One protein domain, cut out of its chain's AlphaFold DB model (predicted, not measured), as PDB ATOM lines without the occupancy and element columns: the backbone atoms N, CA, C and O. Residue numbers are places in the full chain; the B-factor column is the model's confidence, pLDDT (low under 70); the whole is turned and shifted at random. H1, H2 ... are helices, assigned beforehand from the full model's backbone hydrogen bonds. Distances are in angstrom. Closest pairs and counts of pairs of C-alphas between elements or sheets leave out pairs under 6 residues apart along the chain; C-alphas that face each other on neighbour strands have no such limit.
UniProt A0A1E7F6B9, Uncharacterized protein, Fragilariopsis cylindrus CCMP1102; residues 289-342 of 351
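What this domain is: This is residues 289 to 342 of the 351 residues of an uncharacterized protein of Fragilariopsis cylindrus CCMP1102 (UniProt A0A1E7F6B9). Three helices, H2, H3 and H4, make a small cluster with their centres in a triangle, each touching the other two: H2 and H4 run the same way at a shallow tilt, and H3 crosses both of them steeply on its way back. The first helix, H1, is a single short turn off at one end, apart from the three, and the stretch from residue 293 to residue 299 leads from it to the cluster. The printed part has 54 residues with four named helices, in the order H1, H2, H3, H4, and no named strand. The class is all helix, with 38 of the 54 residues in the helices. The whole is compact, with a radius of gyration of the C-alphas of 10.6 A, and the C-alphas span 31 by 24 by 14 A along their three main axes.

Where its parts are: The printed part begins with H1, residues 289 to 292, which is 5.0 A from first to last C-alpha; C-alpha 289 is at (9.557, -19.495, -0.204). After residues 293 to 299 comes H2, residues 300 to 313, the longest helix with 14 residues and 20.0 A from first to last C-alpha. It begins with C-alpha 300 at (21.556, -7.318, -5.619). Residues 314 to 318 lead to H3, residues 319 to 329, which is 15.2 A long from first to last C-alpha. Gly 330 and Ser 331 then lead to H4, residues 332 to 340, 12.4 A from first to last C-alpha, which ends with C-alpha 340 at (29.996, -22.815, 11.865). Met 341 and Gly 342 follow it.

How they stand to each other: H1 touches no helix; it is apart from H2, from H3 and from H4. H2 and H3 touch, with 11 pairs of C-alphas within 8 A. The closest C-alphas of the two are those of Leu 307 and Ser 323, 6.1 A apart. They run opposite ways at a steep tilt of 59 degrees, and their centres are 9.8 A apart. H2 touches H4 with residues 306 to 310 alone. The closest C-alphas there are those of Ala 306 and Leu 332, 5.6 A apart. H2 and H4 run the same way at a shallow tilt of 29 degrees, with their centres 12.5 A apart. H3 and H4 touch as well, and their closest C-alphas are those of Leu 326 and Val 335, 6.1 A apart. They run opposite ways at a steep tilt of 67 degrees, only just short of about perpendicular. Of these three pairs one is at a shallow tilt, and the helix packing is mostly crossed, but only just. In H2, H3 and H4 every pair of O of residue i and N of residue i+4 is within hydrogen-bond range, while H1, with 4 residues, is too short for such a pair.

The domain as a whole: The two C-alphas farthest apart are those of Leu 290, in H1, and Gln 316, between H2 and H3, at 31.0 A. The first and last printed C-alphas, those of Leu 289 and Gly 342, are 26.7 A apart. The printed residues run from 289 to 342 without a gap, in a full chain of 351 residues. The links from H2 to H3 and from H3 to H4 are tight, and the link from H1 to H2, of 7 residues, is short; no link is long. The mean pLDDT of the printed part is 82.0, and the model's confidence is low, under 70, at residues 289 to 298. H1 has a mean pLDDT of 62 and H2 one of 90.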
ATOM      1  N   LEU A 289       9.553 -18.046   0.007       63.91
ATOM      2  CA  LEU A 289       9.557 -19.495  -0.204       63.91
ATOM      3  C   LEU A 289      10.381 -19.900  -1.438       63.91
ATOM      4  O   LEU A 289      11.135 -20.863  -1.375       63.91
ATOM      5  N   LEU A 290      10.280 -19.157  -2.541       63.31
ATOM      6  CA  LEU A 290      11.029 -19.408  -3.778       63.31
ATOM      7  C   LEU A 290      12.522 -19.088  -3.635       63.31
ATOM      8  O   LEU A 290      13.342 -19.771  -4.243       63.31
ATOM      9  N   MET A 291      12.878 -18.108  -2.801       62.06
ATOM     10  CA  MET A 291      14.264 -17.832  -2.406       62.06
ATOM     11  C   MET A 291      14.819 -18.972  -1.540       62.06
ATOM     12  O   MET A 291      15.907 -19.470  -1.811       62.06
ATOM     13  N   LEU A 292      14.035 -19.474  -0.574       59.81
ATOM     14  CA  LEU A 292      14.411 -20.639   0.245       59.81
ATOM     15  C   LEU A 292      14.522 -21.942  -0.573       59.81
ATOM     16  O   LEU A 292      15.295 -22.839  -0.235       59.81
ATOM     17  N   ALA A 293      13.734 -22.046  -1.648       57.47
ATOM     18  CA  ALA A 293      13.728 -23.164  -2.586       57.47
ATOM     19  C   ALA A 293      14.776 -23.035  -3.712       57.47
ATOM     20  O   ALA A 293      14.889 -23.946  -4.530       57.47
ATOM     21  N   GLY A 294      15.537 -21.933  -3.773       55.41
ATOM     22  CA  GLY A 294      16.590 -21.710  -4.774       55.41
ATOM     23  C   GLY A 294      16.089 -21.452  -6.202       55.41
ATOM     24  O   GLY A 294      16.849 -21.619  -7.153       55.41
ATOM     25  N   ALA A 295      14.820 -21.070  -6.375       56.69
ATOM     26  CA  ALA A 295      14.186 -20.873  -7.683       56.69
ATOM     27  C   ALA A 295      14.348 -19.446  -8.245       56.69
ATOM     28  O   ALA A 295      14.072 -19.215  -9.421       56.69
ATOM     29  N   ILE A 296      14.778 -18.486  -7.419       58.72
ATOM     30  CA  ILE A 296      15.004 -17.086  -7.804       58.72
ATOM     31  C   ILE A 296      16.357 -16.642  -7.222       58.72
ATOM     32  O   ILE A 296      16.584 -16.859  -6.031       58.72
ATOM     33  N   PRO A 297      17.260 -16.044  -8.024       61.59
ATOM     34  CA  PRO A 297      18.497 -15.474  -7.502       61.59
ATOM     35  C   PRO A 297      18.189 -14.286  -6.584       61.59
ATOM     36  O   PRO A 297      17.262 -13.517  -6.845       61.59
ATOM     37  N   MET A 298      18.977 -14.125  -5.519       68.00
ATOM     38  CA  MET A 298      18.808 -12.996  -4.605       68.00
ATOM     39  C   MET A 298      18.918 -11.666  -5.348       68.00
ATOM     40  O   MET A 298      19.730 -11.525  -6.265       68.00
ATOM     41  N   SER A 299      18.109 -10.682  -4.954       79.50
ATOM     42  CA  SER A 299      18.262  -9.341  -5.515       79.50
ATOM     43  C   SER A 299      19.612  -8.740  -5.089       79.50
ATOM     44  O   SER A 299      20.097  -9.037  -3.993       79.50
ATOM     45  N   PRO A 300      20.236  -7.882  -5.918       80.00
ATOM     46  CA  PRO A 300      21.556  -7.318  -5.619       80.00
ATOM     47  C   PRO A 300      21.575  -6.499  -4.317       80.00
ATOM     48  O   PRO A 300      22.591  -6.450  -3.625       80.00
ATOM     49  N   GLU A 301      20.444  -5.900  -3.938       83.88
ATOM     50  CA  GLU A 301      20.295  -5.187  -2.665       83.88
ATOM     51  C   GLU A 301      20.257  -6.137  -1.457       83.88
ATOM     52  O   GLU A 301      20.870  -5.854  -0.426       83.88
ATOM     53  N   GLU A 302      19.568  -7.278  -1.571       83.88
ATOM     54  CA  GLU A 302      19.530  -8.308  -0.524       83.88
ATOM     55  C   GLU A 302      20.901  -8.972  -0.357       83.88
ATOM     56  O   GLU A 302      21.350  -9.168   0.774       83.88
ATOM     57  N   GLU A 303      21.604  -9.245  -1.462       88.25
ATOM     58  CA  GLU A 303      22.972  -9.769  -1.436       88.25
ATOM     59  C   GLU A 303      23.921  -8.799  -0.720       88.25
ATOM     60  O   GLU A 303      24.689  -9.220   0.143       88.25
ATOM     61  N   ALA A 304      23.839  -7.497  -1.012       86.94
ATOM     62  CA  ALA A 304      24.678  -6.490  -0.368       86.94
ATOM     63  C   ALA A 304      24.440  -6.405   1.152       86.94
ATOM     64  O   ALA A 304      25.405  -6.302   1.914       86.94
ATOM     65  N   ARG A 305      23.176  -6.490   1.598       90.06
ATOM     66  CA  ARG A 305      22.808  -6.491   3.027       90.06
ATOM     67  C   ARG A 305      23.277  -7.759   3.738       90.06
ATOM     68  O   ARG A 305      23.900  -7.665   4.793       90.06
ATOM     69  N   ALA A 306      23.025  -8.927   3.152       91.19
ATOM     70  CA  ALA A 306      23.464 -10.205   3.709       91.19
ATOM     71  C   ALA A 306      24.998 -10.297   3.766       91.19
ATOM     72  O   ALA A 306      25.558 -10.736   4.767       91.19
ATOM     73  N   LEU A 307      25.695  -9.813   2.736       93.44
ATOM     74  CA  LEU A 307      27.153  -9.759   2.727       93.44
ATOM     75  C   LEU A 307      27.702  -8.825   3.810       93.44
ATOM     76  O   LEU A 307      28.693  -9.163   4.451       93.44
ATOM     77  N   ALA A 308      27.077  -7.665   4.032       92.44
ATOM     78  CA  ALA A 308      27.475  -6.763   5.111       92.44
ATOM     79  C   ALA A 308      27.344  -7.434   6.489       92.44
ATOM     80  O   ALA A 308      28.274  -7.353   7.286       92.44
ATOM     81  N   GLN A 309      26.249  -8.159   6.733       93.88
ATOM     82  CA  GLN A 309      26.045  -8.913   7.975       93.88
ATOM     83  C   GLN A 309      27.043 -10.067   8.145       93.88
ATOM     84  O   GLN A 309      27.540 -10.286   9.246       93.88
ATOM     85  N   LEU A 310      27.382 -10.793   7.071       93.31
ATOM     86  CA  LEU A 310      28.400 -11.853   7.129       93.31
ATOM     87  C   LEU A 310      29.781 -11.319   7.486       93.31
ATOM     88  O   LEU A 310      30.490 -11.951   8.258       93.31
ATOM     89  N   VAL A 311      30.161 -10.176   6.913       93.56
ATOM     90  CA  VAL A 311      31.454  -9.543   7.197       93.56
ATOM     91  C   VAL A 311      31.529  -9.079   8.653       93.56
ATOM     92  O   VAL A 311      32.595  -9.165   9.251       93.56
ATOM     93  N   ASP A 312      30.412  -8.629   9.225       94.19
ATOM     94  CA  ASP A 312      30.332  -8.217  10.631       94.19
ATOM     95  C   ASP A 312      30.406  -9.412  11.601       94.19
ATOM     96  O   ASP A 312      31.181  -9.392  12.553       94.19
ATOM     97  N   MET A 313      29.667 -10.497  11.329       91.62
ATOM     98  CA  MET A 313      29.716 -11.714  12.158       91.62
ATOM     99  C   MET A 313      31.034 -12.484  12.029       91.62
ATOM    100  O   MET A 313      31.461 -13.136  12.982       91.62
ATOM    101  N   PHE A 314      31.654 -12.452  10.849       92.00
ATOM    102  CA  PHE A 314      32.854 -13.221  10.538       92.00
ATOM    103  C   PHE A 314      33.953 -12.333   9.933       92.00
ATOM    104  O   PHE A 314      34.318 -12.505   8.763       92.00
ATOM    105  N   PRO A 315      34.523 -11.404  10.724       89.31
ATOM    106  CA  PRO A 315      35.540 -10.461  10.252       89.31
ATOM    107  C   PRO A 315      36.836 -11.147   9.806       89.31
ATOM    108  O   PRO A 315      37.647 -10.549   9.096       89.31
ATOM    109  N   GLN A 316      37.037 -12.404  10.209       83.69
ATOM    110  CA  GLN A 316      38.168 -13.206   9.784       83.69
ATOM    111  C   GLN A 316      38.116 -13.560   8.298       83.69
ATOM    112  O   GLN A 316      39.170 -13.753   7.729       83.69
ATOM    113  N   TYR A 317      36.970 -13.644   7.622       86.44
ATOM    114  CA  TYR A 317      36.954 -14.085   6.219       86.44
ATOM    115  C   TYR A 317      36.969 -12.923   5.232       86.44
ATOM    116  O   TYR A 317      36.444 -11.840   5.500       86.44
ATOM    117  N   ASP A 318      37.551 -13.146   4.049       88.19
ATOM    118  CA  ASP A 318      37.523 -12.120   3.018       88.19
ATOM    119  C   ASP A 318      36.114 -11.918   2.438       88.19
ATOM    120  O   ASP A 318      35.347 -12.856   2.197       88.19
ATOM    121  N   ARG A 319      35.786 -10.653   2.163       90.19
ATOM    122  CA  ARG A 319      34.495 -10.250   1.597       90.19
ATOM    123  C   ARG A 319      34.225 -10.931   0.252       90.19
ATOM    124  O   ARG A 319      33.070 -11.231  -0.053       90.19
ATOM    125  N   SER A 320      35.256 -11.183  -0.555       86.44
ATOM    126  CA  SER A 320      35.111 -11.861  -1.847       86.44
ATOM    127  C   SER A 320      34.673 -13.322  -1.683       86.44
ATOM    128  O   SER A 320      33.731 -13.745  -2.360       86.44
ATOM    129  N   ASP A 321      35.257 -14.053  -0.730       87.50
ATOM    130  CA  ASP A 321      34.899 -15.438  -0.412       87.50
ATOM    131  C   ASP A 321      33.481 -15.544   0.160       87.50
ATOM    132  O   ASP A 321      32.690 -16.376  -0.294       87.50
ATOM    133  N   LEU A 322      33.120 -14.646   1.084       90.38
ATOM    134  CA  LEU A 322      31.764 -14.563   1.633       90.38
ATOM    135  C   LEU A 322      30.732 -14.259   0.539       90.38
ATOM    136  O   LEU A 322      29.686 -14.902   0.489       90.38
ATOM    137  N   SER A 323      31.035 -13.341  -0.389       90.31
ATOM    138  CA  SER A 323      30.135 -13.016  -1.508       90.31
ATOM    139  C   SER A 323      29.969 -14.177  -2.491       90.31
ATOM    140  O   SER A 323      28.875 -14.414  -3.002       90.31
ATOM    141  N   ARG A 324      31.045 -14.937  -2.746       85.50
ATOM    142  CA  ARG A 324      31.017 -16.111  -3.621       85.50
ATOM    143  C   ARG A 324      30.125 -17.193  -3.028       85.50
ATOM    144  O   ARG A 324      29.267 -17.715  -3.735       85.50
ATOM    145  N   GLU A 325      30.290 -17.491  -1.743       86.75
ATOM    146  CA  GLU A 325      29.483 -18.506  -1.066       86.75
ATOM    147  C   GLU A 325      28.021 -18.066  -0.925       86.75
ATOM    148  O   GLU A 325      27.110 -18.870  -1.117       86.75
ATOM    149  N   LEU A 326      27.787 -16.777  -0.678       88.81
ATOM    150  CA  LEU A 326      26.453 -16.193  -0.596       88.81
ATOM    151  C   LEU A 326      25.698 -16.284  -1.929       88.81
ATOM    152  O   LEU A 326      24.538 -16.690  -1.934       88.81
ATOM    153  N   ARG A 327      26.354 -16.003  -3.062       84.19
ATOM    154  CA  ARG A 327      25.765 -16.210  -4.396       84.19
ATOM    155  C   ARG A 327      25.511 -17.680  -4.714       84.19
ATOM    156  O   ARG A 327      24.529 -17.998  -5.373       84.19
ATOM    157  N   ASN A 328      26.381 -18.570  -4.244       81.94
ATOM    158  CA  ASN A 328      26.276 -20.001  -4.517       81.94
ATOM    159  C   ASN A 328      25.163 -20.674  -3.692       81.94
ATOM    160  O   ASN A 328      24.520 -21.610  -4.160       81.94
ATOM    161  N   ARG A 329      24.938 -20.205  -2.459       80.31
ATOM    162  CA  ARG A 329      23.935 -20.756  -1.532       80.31
ATOM    163  C   ARG A 329      22.612 -20.003  -1.528       80.31
ATOM    164  O   ARG A 329      21.616 -20.563  -1.085       80.31
ATOM    165  N   GLY A 330      22.602 -18.747  -1.968       82.38
ATOM    166  CA  GLY A 330      21.402 -17.913  -2.039       82.38
ATOM    167  C   GLY A 330      20.779 -17.570  -0.682       82.38
ATOM    168  O   GLY A 330      19.628 -17.150  -0.641       82.38
ATOM    169  N   SER A 331      21.495 -17.771   0.430       84.94
ATOM    170  CA  SER A 331      20.996 -17.462   1.774       84.94
ATOM    171  C   SER A 331      22.129 -17.162   2.751       84.94
ATOM    172  O   SER A 331      23.114 -17.898   2.827       84.94
ATOM    173  N   LEU A 332      21.944 -16.101   3.541       89.19
ATOM    174  CA  LEU A 332      22.797 -15.722   4.668       89.19
ATOM    175  C   LEU A 332      22.951 -16.864   5.683       89.19
ATOM    176  O   LEU A 332      24.059 -17.177   6.121       89.19
ATOM    177  N   GLU A 333      21.832 -17.490   6.046       87.38
ATOM    178  CA  GLU A 333      21.779 -18.556   7.050       87.38
ATOM    179  C   GLU A 333      22.589 -19.766   6.586       87.38
ATOM    180  O   GLU A 333      23.395 -20.308   7.339       87.38
ATOM    181  N   ALA A 334      22.467 -20.120   5.305       82.81
ATOM    182  CA  ALA A 334      23.179 -21.248   4.716       82.81
ATOM    183  C   ALA A 334      24.702 -21.030   4.643       82.81
ATOM    184  O   ALA A 334      25.460 -22.004   4.685       82.81
ATOM    185  N   VAL A 335      25.163 -19.779   4.506       88.44
ATOM    186  CA  VAL A 335      26.594 -19.430   4.587       88.44
ATOM    187  C   VAL A 335      27.074 -19.474   6.036       88.44
ATOM    188  O   VAL A 335      28.120 -20.054   6.315       88.44
ATOM    189  N   THR A 336      26.287 -18.929   6.963       89.69
ATOM    190  CA  THR A 336      26.584 -18.932   8.405       89.69
ATOM    191  C   THR A 336      26.720 -20.361   8.932       89.69
ATOM    192  O   THR A 336      27.710 -20.695   9.578       89.69
ATOM    193  N   GLU A 337      25.780 -21.243   8.586       85.62
ATOM    194  CA  GLU A 337      25.838 -22.665   8.925       85.62
ATOM    195  C   GLU A 337      27.090 -23.330   8.332       85.62
ATOM    196  O   GLU A 337      27.783 -24.075   9.021       85.62
ATOM    197  N   ALA A 338      27.446 -23.020   7.081       80.12
ATOM    198  CA  ALA A 338      28.650 -23.563   6.451       80.12
ATOM    199  C   ALA A 338      29.933 -23.181   7.197       80.12
ATOM    200  O   ALA A 338      30.834 -24.013   7.326       80.12
ATOM    201  N   ILE A 339      30.008 -21.938   7.675       85.50
ATOM    202  CA  ILE A 339      31.134 -21.426   8.456       85.50
ATOM    203  C   ILE A 339      31.190 -22.124   9.816       85.50
ATOM    204  O   ILE A 339      32.224 -22.688  10.165       85.50
ATOM    205  N   LEU A 340      30.070 -22.176  10.545       83.12
ATOM    206  CA  LEU A 340      29.996 -22.815  11.865       83.12
ATOM    207  C   LEU A 340      30.289 -24.322  11.817       83.12
ATOM    208  O   LEU A 340      30.861 -24.875  12.752       83.12
ATOM    209  N   MET A 341      29.929 -24.992  10.721       77.25
ATOM    210  CA  MET A 341      30.223 -26.410  10.503       77.25
ATOM    211  C   MET A 341      31.639 -26.673   9.959       77.25
ATOM    212  O   MET A 341      31.985 -27.834   9.737       77.25
ATOM    213  N   GLY A 342      32.442 -25.636   9.694       74.19
ATOM    214  CA  GLY A 342      33.795 -25.771   9.138       74.19
ATOM    215  C   GLY A 342      33.844 -26.260   7.682       74.19
ATOM    216  O   GLY A 342      34.858 -26.789   7.232       74.19
TER     217      GLY A 342